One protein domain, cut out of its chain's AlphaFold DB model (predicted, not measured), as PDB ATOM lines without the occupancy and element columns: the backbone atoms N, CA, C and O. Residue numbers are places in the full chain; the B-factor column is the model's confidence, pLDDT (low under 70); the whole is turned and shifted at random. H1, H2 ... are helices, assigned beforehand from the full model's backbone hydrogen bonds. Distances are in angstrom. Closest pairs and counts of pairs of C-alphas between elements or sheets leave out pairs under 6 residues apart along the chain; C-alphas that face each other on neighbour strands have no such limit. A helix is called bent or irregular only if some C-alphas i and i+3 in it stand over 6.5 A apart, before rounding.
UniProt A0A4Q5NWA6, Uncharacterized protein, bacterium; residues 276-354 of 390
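This is residues 276 to 354 of the 390 residues of an uncharacterized protein of bacterium (UniProt A0A4Q5NWA6). H1 and H2 follow each other along the long axis, and H5 runs back beside them, its first part packed on H2 and its last residues reaching H1. At the end where H2 lies, the short helices H3 and H4 form a crossed pair, H4 on the other side of the first part of H5 from H2, and the loop of residues 313 to 327 between H3 and H4 swings out to one side, round Glu 317. The printed part has 79 residues with five named helices, H1 to H5 in that order, and no named strand; its class is all helix. The whole is compact, with a radius of gyration of the C-alphas of 13.0 A, and only just elongated, with spans of 39 by 26 by 20 A.

H1 covers residues 278 to 290 and is 18.5 A long; C-alpha 278 is at (-6.171, -33.521, -36.614). H2 covers residues 295 to 302, 10.6 A. H3 is residues 307 to 312, 8.6 A. H4 is residues 328 to 335, 10.7 A; C-alpha 328 is at (-14.450, -49.703, -11.071). H5 covers residues 341 to 353 and is 18.0 A long, ending at C-alpha 353, (-5.076, -37.566, -25.093). H5 is irregular, but only just: C-alphas 348 and 351 are 6.8 A apart.

H1 touches H5, and H5 does so with residues 352 to 353 alone; the closest C-alphas are those of Ala 284 and Leu 353, 4.5 A apart. They run opposite ways at a shallow tilt of 32 degrees, only just short of steep. H2 touches H5 through residues 341 to 346 of H5 alone, with the C-alphas of Gly 299 and Glu 342 closest at 4.3 A; they run opposite ways at a steep tilt of 42 degrees. H2 and H3 are close but not clearly touching, the C-alphas of Leu 302 and Ile 310 closest at 6.7 A. H3 touches H4, with the C-alphas of Ala 307 and Ala 335 closest at 5.2 A, at a steep tilt of 69.8 degrees, only just short of about perpendicular. H4 and H5 are close but not clearly touching, the C-alphas of Ile 334 and Pro 341 closest at 5.9 A. H1 and H3 are apart, and so are H3 and H5. Every O i to N i+4 pair is within hydrogen-bond range in H1, H2, H3 and H4; in H5, 7 of 9 are.

The C-alphas farthest apart are those of Gln 276 and Thr 306, at 40.0 A, while those of Gln 276 and Lys 354, the first and last printed residues, are 9.8 A apart. The printed part has no cut. The links H1 to H2, H2 to H3 and H4 to H5 are tight; the link H3 to H4, 15 residues, is long. The mean pLDDT of the printed part is 85.3, and residues 312 to 323 are under 70.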
ATOM      1  N   GLN A 276      -1.004 -38.053 -35.935       95.56
ATOM      2  CA  GLN A 276      -1.042 -36.954 -36.907       95.56
ATOM      3  C   GLN A 276      -2.481 -36.610 -37.330       95.56
ATOM      4  O   GLN A 276      -2.683 -35.690 -38.118       95.56
ATOM      5  N   SER A 277      -3.481 -37.356 -36.843       96.62
ATOM      6  CA  SER A 277      -4.888 -37.086 -37.137       96.62
ATOM      7  C   SER A 277      -5.338 -35.821 -36.414       96.62
ATOM      8  O   SER A 277      -5.381 -35.790 -35.185       96.62
ATOM      9  N   LEU A 278      -5.694 -34.784 -37.175       93.19
ATOM     10  CA  LEU A 278      -6.171 -33.521 -36.614       93.19
ATOM     11  C   LEU A 278      -7.454 -33.712 -35.793       93.19
ATOM     12  O   LEU A 278      -7.612 -33.069 -34.760       93.19
ATOM     13  N   ASP A 279      -8.334 -34.625 -36.205       94.69
ATOM     14  CA  ASP A 279      -9.571 -34.925 -35.477       94.69
ATOM     15  C   ASP A 279      -9.279 -35.533 -34.100       94.69
ATOM     16  O   ASP A 279      -9.903 -35.156 -33.111       94.69
ATOM     17  N   GLU A 280      -8.286 -36.425 -34.007       95.44
ATOM     18  CA  GLU A 280      -7.873 -37.010 -32.725       95.44
ATOM     19  C   GLU A 280      -7.188 -35.975 -31.823       95.44
ATOM     20  O   GLU A 280      -7.431 -35.956 -30.619       95.44
ATOM     21  N   GLN A 281      -6.367 -35.087 -32.393       95.12
ATOM     22  CA  GLN A 281      -5.748 -33.987 -31.648       95.12
ATOM     23  C   GLN A 281      -6.803 -33.006 -31.119       95.12
ATOM     24  O   GLN A 281      -6.758 -32.613 -29.957       95.12
ATOM     25  N   ASN A 282      -7.794 -32.651 -31.944       92.50
ATOM     26  CA  ASN A 282      -8.903 -31.790 -31.538       92.50
ATOM     27  C   ASN A 282      -9.758 -32.448 -30.448       92.50
ATOM     28  O   ASN A 282     -10.143 -31.777 -29.494       92.50
ATOM     29  N   ALA A 283     -10.017 -33.755 -30.550       92.88
ATOM     30  CA  ALA A 283     -10.708 -34.502 -29.505       92.88
ATOM     31  C   ALA A 283      -9.917 -34.492 -28.187       92.88
ATOM     32  O   ALA A 283     -10.503 -34.273 -27.129       92.88
ATOM     33  N   ALA A 284      -8.592 -34.660 -28.240       94.81
ATOM     34  CA  ALA A 284      -7.737 -34.555 -27.062       94.81
ATOM     35  C   ALA A 284      -7.812 -33.160 -26.421       94.81
ATOM     36  O   ALA A 284      -8.005 -33.062 -25.212       94.81
ATOM     37  N   TYR A 285      -7.722 -32.088 -27.214       94.56
ATOM     38  CA  TYR A 285      -7.861 -30.720 -26.704       94.56
ATOM     39  C   TYR A 285      -9.233 -30.455 -26.090       94.56
ATOM     40  O   TYR A 285      -9.302 -29.868 -25.016       94.56
ATOM     41  N   SER A 286     -10.301 -30.930 -26.733       91.50
ATOM     42  CA  SER A 286     -11.659 -30.831 -26.204       91.50
ATOM     43  C   SER A 286     -11.770 -31.531 -24.850       91.50
ATOM     44  O   SER A 286     -12.257 -30.924 -23.906       91.50
ATOM     45  N   ILE A 287     -11.239 -32.750 -24.705       91.88
ATOM     46  CA  ILE A 287     -11.209 -33.447 -23.410       91.88
ATOM     47  C   ILE A 287     -10.485 -32.606 -22.361       91.88
ATOM     48  O   ILE A 287     -11.011 -32.431 -21.271       91.88
ATOM     49  N   ILE A 288      -9.304 -32.072 -22.683       93.31
ATOM     50  CA  ILE A 288      -8.513 -31.302 -21.717       93.31
ATOM     51  C   ILE A 288      -9.232 -30.022 -21.296       93.31
ATOM     52  O   ILE A 288      -9.256 -29.728 -20.110       93.31
ATOM     53  N   ALA A 289      -9.865 -29.313 -22.232       91.38
ATOM     54  CA  ALA A 289     -10.605 -28.086 -21.944       91.38
ATOM     55  C   ALA A 289     -11.811 -28.301 -21.011       91.38
ATOM     56  O   ALA A 289     -12.254 -27.356 -20.365       91.38
ATOM     57  N   HIS A 290     -12.336 -29.530 -20.925       89.81
ATOM     58  CA  HIS A 290     -13.400 -29.883 -19.982       89.81
ATOM     59  C   HIS A 290     -12.859 -30.370 -18.629       89.81
ATOM     60  O   HIS A 290     -13.610 -30.437 -17.665       89.81
ATOM     61  N   LEU A 291     -11.567 -30.687 -18.499       89.88
ATOM     62  CA  LEU A 291     -10.997 -31.051 -17.203       89.88
ATOM     63  C   LEU A 291     -10.828 -29.795 -16.348       89.88
ATOM     64  O   LEU A 291     -10.048 -28.906 -16.665       89.88
ATOM     65  N   ASN A 292     -11.543 -29.741 -15.230       89.12
ATOM     66  CA  ASN A 292     -11.596 -28.563 -14.365       89.12
ATOM     67  C   ASN A 292     -10.593 -28.577 -13.197       89.12
ATOM     68  O   ASN A 292     -10.707 -27.762 -12.285       89.12
ATOM     69  N   GLN A 293      -9.685 -29.553 -13.176       92.56
ATOM     70  CA  GLN A 293      -8.627 -29.714 -12.177       92.56
ATOM     71  C   GLN A 293      -7.358 -30.226 -12.866       92.56
ATOM     72  O   GLN A 293      -7.395 -30.715 -13.997       92.56
ATOM     73  N   SER A 294      -6.218 -30.153 -12.197       95.56
ATOM     74  CA  SER A 294      -5.029 -30.905 -12.593       95.56
ATOM     75  C   SER A 294      -5.147 -32.379 -12.202       95.56
ATOM     76  O   SER A 294      -5.905 -32.738 -11.290       95.56
ATOM     77  N   PHE A 295      -4.354 -33.259 -12.830       94.69
ATOM     78  CA  PHE A 295      -4.251 -34.649 -12.360       94.69
ATOM     79  C   PHE A 295      -3.765 -34.695 -10.906       94.69
ATOM     80  O   PHE A 295      -4.247 -35.509 -10.114       94.69
ATOM     81  N   THR A 296      -2.828 -33.813 -10.554       94.12
ATOM     82  CA  THR A 296      -2.240 -33.715  -9.216       94.12
ATOM     83  C   THR A 296      -3.307 -33.393  -8.168       94.12
ATOM     84  O   THR A 296      -3.442 -34.117  -7.178       94.12
ATOM     85  N   PHE A 297      -4.099 -32.340  -8.377       93.25
ATOM     86  CA  PHE A 297      -5.102 -31.884  -7.414       93.25
ATOM     87  C   PHE A 297      -6.295 -32.837  -7.318       93.25
ATOM     88  O   PHE A 297      -6.722 -33.188  -6.210       93.25
ATOM     89  N   ALA A 298      -6.787 -33.328  -8.460       91.69
ATOM     90  CA  ALA A 298      -7.805 -34.373  -8.488       91.69
ATOM     91  C   ALA A 298      -7.313 -35.619  -7.728       91.69
ATOM     92  O   ALA A 298      -8.031 -36.192  -6.904       91.69
ATOM     93  N   GLY A 299      -6.044 -35.990  -7.920       92.62
ATOM     94  CA  GLY A 299      -5.415 -37.100  -7.220       92.62
ATOM     95  C   GLY A 299      -5.330 -36.908  -5.700       92.62
ATOM     96  O   GLY A 299      -5.630 -37.839  -4.949       92.62
ATOM     97  N   GLN A 300      -4.971 -35.710  -5.225       91.94
ATOM     98  CA  GLN A 300      -4.963 -35.399  -3.788       91.94
ATOM     99  C   GLN A 300      -6.369 -35.427  -3.185       91.94
ATOM    100  O   GLN A 300      -6.557 -35.984  -2.104       91.94
ATOM    101  N   SER A 301      -7.368 -34.905  -3.901       89.19
ATOM    102  CA  SER A 301      -8.772 -34.890  -3.460       89.19
ATOM    103  C   SER A 301      -9.347 -36.298  -3.252       89.19
ATOM    104  O   SER A 301     -10.239 -36.504  -2.425       89.19
ATOM    105  N   LEU A 302      -8.801 -37.279  -3.974       89.38
ATOM    106  CA  LEU A 302      -9.163 -38.694  -3.902       89.38
ATOM    107  C   LEU A 302      -8.391 -39.491  -2.841       89.38
ATOM    108  O   LEU A 302      -8.759 -40.626  -2.524       89.38
ATOM    109  N   LYS A 303      -7.308 -38.944  -2.286       89.69
ATOM    110  CA  LYS A 303      -6.443 -39.670  -1.355       89.69
ATOM    111  C   LYS A 303      -7.191 -39.998  -0.057       89.69
ATOM    112  O   LYS A 303      -7.713 -39.115   0.615       89.69
ATOM    113  N   GLY A 304      -7.209 -41.281   0.311       89.56
ATOM    114  CA  GLY A 304      -7.855 -41.765   1.538       89.56
ATOM    115  C   GLY A 304      -9.387 -41.817   1.485       89.56
ATOM    116  O   GLY A 304     -10.012 -42.070   2.510       89.56
ATOM    117  N   LYS A 305      -9.993 -41.583   0.315       89.06
ATOM    118  CA  LYS A 305     -11.438 -41.723   0.096       89.06
ATOM    119  C   LYS A 305     -11.829 -43.197  -0.052       89.06
ATOM    120  O   LYS A 305     -11.072 -43.990  -0.615       89.06
ATOM    121  N   THR A 306     -13.012 -43.570   0.439       88.19
ATOM    122  CA  THR A 306     -13.565 -44.920   0.235       88.19
ATOM    123  C   THR A 306     -14.032 -45.112  -1.211       88.19
ATOM    124  O   THR A 306     -14.220 -44.146  -1.944       88.19
ATOM    125  N   ALA A 307     -14.267 -46.352  -1.654       84.44
ATOM    126  CA  ALA A 307     -14.804 -46.600  -2.999       84.44
ATOM    127  C   ALA A 307     -16.185 -45.947  -3.207       84.44
ATOM    128  O   ALA A 307     -16.505 -45.510  -4.316       84.44
ATOM    129  N   GLU A 308     -16.976 -45.864  -2.136       81.94
ATOM    130  CA  GLU A 308     -18.261 -45.169  -2.095       81.94
ATOM    131  C   GLU A 308     -18.063 -43.660  -2.214       81.94
ATOM    132  O   GLU A 308     -18.679 -43.066  -3.086       81.94
ATOM    133  N   ASP A 309     -17.139 -43.060  -1.457       81.69
ATOM    134  CA  ASP A 309     -16.811 -41.631  -1.577       81.69
ATOM    135  C   ASP A 309     -16.313 -41.279  -2.983       81.69
ATOM    136  O   ASP A 309     -16.737 -40.282  -3.555       81.69
ATOM    137  N   ILE A 310     -15.445 -42.117  -3.564       81.75
ATOM    138  CA  ILE A 310     -14.925 -41.945  -4.930       81.75
ATOM    139  C   ILE A 310     -16.060 -42.050  -5.956       81.75
ATOM    140  O   ILE A 310     -16.006 -41.401  -6.994       81.75
ATOM    141  N   THR A 311     -17.078 -42.875  -5.690       72.81
ATOM    142  CA  THR A 311     -18.238 -43.052  -6.577       72.81
ATOM    143  C   THR A 311     -19.288 -41.961  -6.380       72.81
ATOM    144  O   THR A 311     -19.865 -41.517  -7.361       72.81
ATOM    145  N   ALA A 312     -19.508 -41.491  -5.152       61.84
ATOM    146  CA  ALA A 312     -20.402 -40.383  -4.820       61.84
ATOM    147  C   ALA A 312     -19.849 -39.022  -5.277       61.84
ATOM    148  O   ALA A 312     -20.600 -38.064  -5.423       61.84
ATOM    149  N   PHE A 313     -18.542 -38.947  -5.540       61.28
ATOM    150  CA  PHE A 313     -17.898 -37.812  -6.205       61.28
ATOM    151  C   PHE A 313     -18.229 -37.719  -7.711       61.28
ATOM    152  O   PHE A 313     -17.877 -36.742  -8.366       61.28
ATOM    153  N   ILE A 314     -18.900 -38.729  -8.270       55.03
ATOM    154  CA  ILE A 314     -19.297 -38.827  -9.679       55.03
ATOM    155  C   ILE A 314     -20.773 -38.458  -9.776       55.03
ATOM    156  O   ILE A 314     -21.561 -38.938  -8.958       55.03
ATOM    157  N   GLU A 315     -21.176 -37.654 -10.766       51.47
ATOM    158  CA  GLU A 315     -22.606 -37.483 -11.008       51.47
ATOM    159  C   GLU A 315     -23.231 -38.844 -11.371       51.47
ATOM    160  O   GLU A 315     -22.790 -39.499 -12.323       51.47
ATOM    161  N   PRO A 316     -24.266 -39.297 -10.637       42.88
ATOM    162  CA  PRO A 316     -24.840 -40.627 -10.832       42.88
ATOM    163  C   PRO A 316     -25.479 -40.844 -12.211       42.88
ATOM    164  O   PRO A 316     -25.623 -41.988 -12.636       42.88
ATOM    165  N   GLU A 317     -25.891 -39.768 -12.891       47.62
ATOM    166  CA  GLU A 317     -26.705 -39.829 -14.115       47.62
ATOM    167  C   GLU A 317     -25.874 -39.774 -15.405       47.62
ATOM    168  O   GLU A 317     -26.193 -40.473 -16.367       47.62
ATOM    169  N   SER A 318     -24.789 -38.998 -15.424       54.84
ATOM    170  CA  SER A 318     -23.873 -38.879 -16.567       54.84
ATOM    171  C   SER A 318     -22.702 -39.868 -16.480       54.84
ATOM    172  O   SER A 318     -22.095 -40.208 -17.497       54.84
ATOM    173  N   GLY A 319     -22.366 -40.346 -15.272       46.88
ATOM    174  CA  GLY A 319     -21.094 -41.034 -15.017       46.88
ATOM    175  C   GLY A 319     -19.881 -40.121 -15.230       46.88
ATOM    176  O   GLY A 319     -18.737 -40.585 -15.221       46.88
ATOM    177  N   GLU A 320     -20.139 -38.833 -15.442       41.81
ATOM    178  CA  GLU A 320     -19.158 -37.781 -15.546       41.81
ATOM    179  C   GLU A 320     -18.968 -37.266 -14.123       41.81
ATOM    180  O   GLU A 320     -19.900 -37.066 -13.348       41.81
ATOM    181  N   TYR A 321     -17.718 -37.143 -13.708       60.56
ATOM    182  CA  TYR A 321     -17.391 -36.314 -12.553       60.56
ATOM    183  C   TYR A 321     -17.843 -34.882 -12.871       60.56
ATOM    184  O   TYR A 321     -18.441 -34.581 -13.901       60.56
ATOM    185  N   ARG A 322     -17.311 -33.932 -12.132       53.44
ATOM    186  CA  ARG A 322     -16.770 -32.772 -12.842       53.44
ATOM    187  C   ARG A 322     -15.667 -33.219 -13.847       53.44
ATOM    188  O   ARG A 322     -14.491 -33.164 -13.524       53.44
ATOM    189  N   ASP A 323     -16.060 -33.900 -14.926       61.44
ATOM    190  CA  ASP A 323     -15.298 -34.407 -16.080       61.44
ATOM    191  C   ASP A 323     -14.228 -35.517 -15.910       61.44
ATOM    192  O   ASP A 323     -13.716 -35.999 -16.918       61.44
ATOM    193  N   TRP A 324     -13.938 -36.019 -14.698       75.56
ATOM    194  CA  TRP A 324     -13.006 -37.136 -14.380       75.56
ATOM    195  C   TRP A 324     -13.568 -38.582 -14.356       75.56
ATOM    196  O   TRP A 324     -14.432 -38.968 -13.574       75.56
ATOM    197  N   ARG A 325     -12.987 -39.492 -15.128       82.88
ATOM    198  CA  ARG A 325     -13.452 -40.879 -15.257       82.88
ATOM    199  C   ARG A 325     -12.410 -41.866 -14.718       82.88
ATOM    200  O   ARG A 325     -11.213 -41.726 -14.947       82.88
ATOM    201  N   LEU A 326     -12.887 -42.883 -13.994       85.81
ATOM    202  CA  LEU A 326     -12.091 -43.976 -13.419       85.81
ATOM    203  C   LEU A 326     -12.825 -45.313 -13.571       85.81
ATOM    204  O   LEU A 326     -14.046 -45.388 -13.404       85.81
ATOM    205  N   THR A 327     -12.082 -46.395 -13.815       89.31
ATOM    206  CA  THR A 327     -12.663 -47.744 -13.869       89.31
ATOM    207  C   THR A 327     -13.059 -48.233 -12.469       89.31
ATOM    208  O   THR A 327     -12.442 -47.861 -11.472       89.31
ATOM    209  N   ALA A 328     -14.059 -49.117 -12.363       88.62
ATOM    210  CA  ALA A 328     -14.450 -49.703 -11.071       88.62
ATOM    211  C   ALA A 328     -13.288 -50.445 -10.375       88.62
ATOM    212  O   ALA A 328     -13.154 -50.407  -9.147       88.62
ATOM    213  N   ALA A 329     -12.415 -51.082 -11.164       91.62
ATOM    214  CA  ALA A 329     -11.223 -51.754 -10.663       91.62
ATOM    215  C   ALA A 329     -10.235 -50.759 -10.035       91.62
ATOM    216  O   ALA A 329      -9.713 -51.019  -8.951       91.62
ATOM    217  N   ASP A 330     -10.010 -49.610 -10.671       92.50
ATOM    218  CA  ASP A 330      -9.077 -48.608 -10.154       92.50
ATOM    219  C   ASP A 330      -9.625 -47.897  -8.921       92.50
ATOM    220  O   ASP A 330      -8.877 -47.711  -7.966       92.50
ATOM    221  N   LYS A 331     -10.936 -47.619  -8.861       89.62
ATOM    222  CA  LYS A 331     -11.585 -47.107  -7.637       89.62
ATOM    223  C   LYS A 331     -11.339 -48.026  -6.440       89.62
ATOM    224  O   LYS A 331     -10.979 -47.558  -5.364       89.62
ATOM    225  N   THR A 332     -11.475 -49.338  -6.641       90.81
ATOM    226  CA  THR A 332     -11.222 -50.342  -5.594       90.81
ATOM    227  C   THR A 332      -9.755 -50.336  -5.159       90.81
ATOM    228  O   THR A 332      -9.459 -50.360  -3.966       90.81
ATOM    229  N   LYS A 333      -8.816 -50.265  -6.111       94.00
ATOM    230  CA  LYS A 333      -7.379 -50.185  -5.800       94.00
ATOM    231  C   LYS A 333      -7.016 -48.893  -5.064       94.00
ATOM    232  O   LYS A 333      -6.193 -48.947  -4.156       94.00
ATOM    233  N   ILE A 334      -7.618 -47.761  -5.429       92.44
ATOM    234  CA  ILE A 334      -7.424 -46.480  -4.737       92.44
ATOM    235  C   ILE A 334      -7.931 -46.574  -3.297       92.44
ATOM    236  O   ILE A 334      -7.185 -46.252  -2.376       92.44
ATOM    237  N   ALA A 335      -9.156 -47.071  -3.095       91.75
ATOM    238  CA  ALA A 335      -9.750 -47.224  -1.766       91.75
ATOM    239  C   ALA A 335      -8.921 -48.149  -0.855       91.75
ATOM    240  O   ALA A 335      -8.800 -47.904   0.341       91.75
ATOM    241  N   ASN A 336      -8.290 -49.176  -1.434       94.50
ATOM    242  CA  ASN A 336      -7.387 -50.086  -0.725       94.50
ATOM    243  C   ASN A 336      -5.946 -49.551  -0.592       94.50
ATOM    244  O   ASN A 336      -5.089 -50.237  -0.036       94.50
ATOM    245  N   GLY A 337      -5.644 -48.369  -1.140       93.75
ATOM    246  CA  GLY A 337      -4.306 -47.774  -1.129       93.75
ATOM    247  C   GLY A 337      -3.271 -48.487  -2.007       93.75
ATOM    248  O   GLY A 337      -2.078 -48.232  -1.869       93.75
ATOM    249  N   THR A 338      -3.689 -49.376  -2.916       96.75
ATOM    250  CA  THR A 338      -2.787 -50.140  -3.799       96.75
ATOM    251  C   THR A 338      -2.540 -49.463  -5.149       96.75
ATOM    252  O   THR A 338      -1.778 -49.979  -5.963       96.75
ATOM    253  N   LEU A 339      -3.211 -48.342  -5.427       95.62
ATOM    254  CA  LEU A 339      -2.991 -47.506  -6.606       95.62
ATOM    255  C   LEU A 339      -3.091 -46.036  -6.202       95.62
ATOM    256  O   LEU A 339      -4.081 -45.625  -5.601       95.62
ATOM    257  N   ALA A 340      -2.075 -45.242  -6.544       95.38
ATOM    258  CA  ALA A 340      -2.136 -43.800  -6.349       95.38
ATOM    259  C   ALA A 340      -3.227 -43.199  -7.264       95.38
ATOM    260  O   ALA A 340      -3.223 -43.501  -8.462       95.38
ATOM    261  N   PRO A 341      -4.131 -42.342  -6.749       92.81
ATOM    262  CA  PRO A 341      -5.217 -41.772  -7.547       92.81
ATOM    263  C   PRO A 341      -4.756 -41.066  -8.828       92.81
ATOM    264  O   PRO A 341      -5.299 -41.313  -9.898       92.81
ATOM    265  N   GLU A 342      -3.701 -40.255  -8.744       93.06
ATOM    266  CA  GLU A 342      -3.120 -39.535  -9.888       93.06
ATOM    267  C   GLU A 342      -2.630 -40.493 -10.991       93.06
ATOM    268  O   GLU A 342      -2.800 -40.235 -12.182       93.06
ATOM    269  N   THR A 343      -2.054 -41.640 -10.615       93.62
ATOM    270  CA  THR A 343      -1.649 -42.685 -11.568       93.62
ATOM    271  C   THR A 343      -2.857 -43.299 -12.271       93.62
ATOM    272  O   THR A 343      -2.790 -43.559 -13.469       93.62
ATOM    273  N   ALA A 344      -3.962 -43.511 -11.552       92.94
ATOM    274  CA  ALA A 344      -5.193 -44.037 -12.135       92.94
ATOM    275  C   ALA A 344      -5.836 -43.048 -13.121       92.94
ATOM    276  O   ALA A 344      -6.234 -43.446 -14.213       92.94
ATOM    277  N   LEU A 345      -5.895 -41.763 -12.750       92.44
ATOM    278  CA  LEU A 345      -6.427 -40.699 -13.604       92.44
ATOM    279  C   LEU A 345      -5.615 -40.594 -14.899       92.44
ATOM    280  O   LEU A 345      -6.178 -40.689 -15.987       92.44
ATOM    281  N   ARG A 346      -4.282 -40.519 -14.803       91.50
ATOM    282  CA  ARG A 346      -3.406 -40.515 -15.985       91.50
ATOM    283  C   ARG A 346      -3.620 -41.737 -16.871       91.50
ATOM    284  O   ARG A 346      -3.857 -41.583 -18.064       91.50
ATOM    285  N   ALA A 347      -3.633 -42.939 -16.293       91.81
ATOM    286  CA  ALA A 347      -3.837 -44.171 -17.054       91.81
ATOM    287  C   ALA A 347      -5.180 -44.201 -17.810       91.81
ATOM    288  O   ALA A 347      -5.268 -44.819 -18.871       91.81
ATOM    289  N   PHE A 348      -6.212 -43.533 -17.287       91.88
ATOM    290  CA  PHE A 348      -7.498 -43.397 -17.965       91.88
ATOM    291  C   PHE A 348      -7.441 -42.388 -19.125       91.88
ATOM    292  O   PHE A 348      -7.915 -42.681 -20.226       91.88
ATOM    293  N   TYR A 349      -6.867 -41.204 -18.894       91.88
ATOM    294  CA  TYR A 349      -6.916 -40.097 -19.854       91.88
ATOM    295  C   TYR A 349      -5.823 -40.154 -20.920       91.88
ATOM    296  O   TYR A 349      -6.124 -39.960 -22.099       91.88
ATOM    297  N   GLU A 350      -4.575 -40.451 -20.555       89.50
ATOM    298  CA  GLU A 350      -3.415 -40.394 -21.457       89.50
ATOM    299  C   GLU A 350      -3.610 -41.165 -22.782       89.50
ATOM    300  O   GLU A 350      -3.300 -40.599 -23.838       89.50
ATOM    301  N   PRO A 351      -4.194 -42.387 -22.809       91.88
ATOM    302  CA  PRO A 351      -4.440 -43.098 -24.068       91.88
ATOM    303  C   PRO A 351      -5.375 -42.357 -25.030       91.88
ATOM    304  O   PRO A 351      -5.282 -42.545 -26.250       91.88
ATOM    305  N   THR A 352      -6.281 -41.540 -24.489       91.44
ATOM    306  CA  THR A 352      -7.241 -40.733 -25.253       91.44
ATOM    307  C   THR A 352      -6.644 -39.385 -25.639       91.44
ATOM    308  O   THR A 352      -6.894 -38.912 -26.742       91.44
ATOM    309  N   LEU A 353      -5.787 -38.810 -24.789       93.69
ATOM    310  CA  LEU A 353      -5.076 -37.566 -25.093       93.69
ATOM    311  C   LEU A 353      -4.046 -37.730 -26.214       93.69
ATOM    312  O   LEU A 353      -3.655 -36.744 -26.832       93.69
ATOM    313  N   LYS A 354      -3.592 -38.963 -26.483       95.19
ATOM    314  CA  LYS A 354      -2.563 -39.256 -27.497       95.19
ATOM    315  C   LYS A 354      -1.289 -38.442 -27.274       95.19
ATOM    316  O   LYS A 354      -0.610 -38.123 -28.240       95.19
TER     317      LYS A 354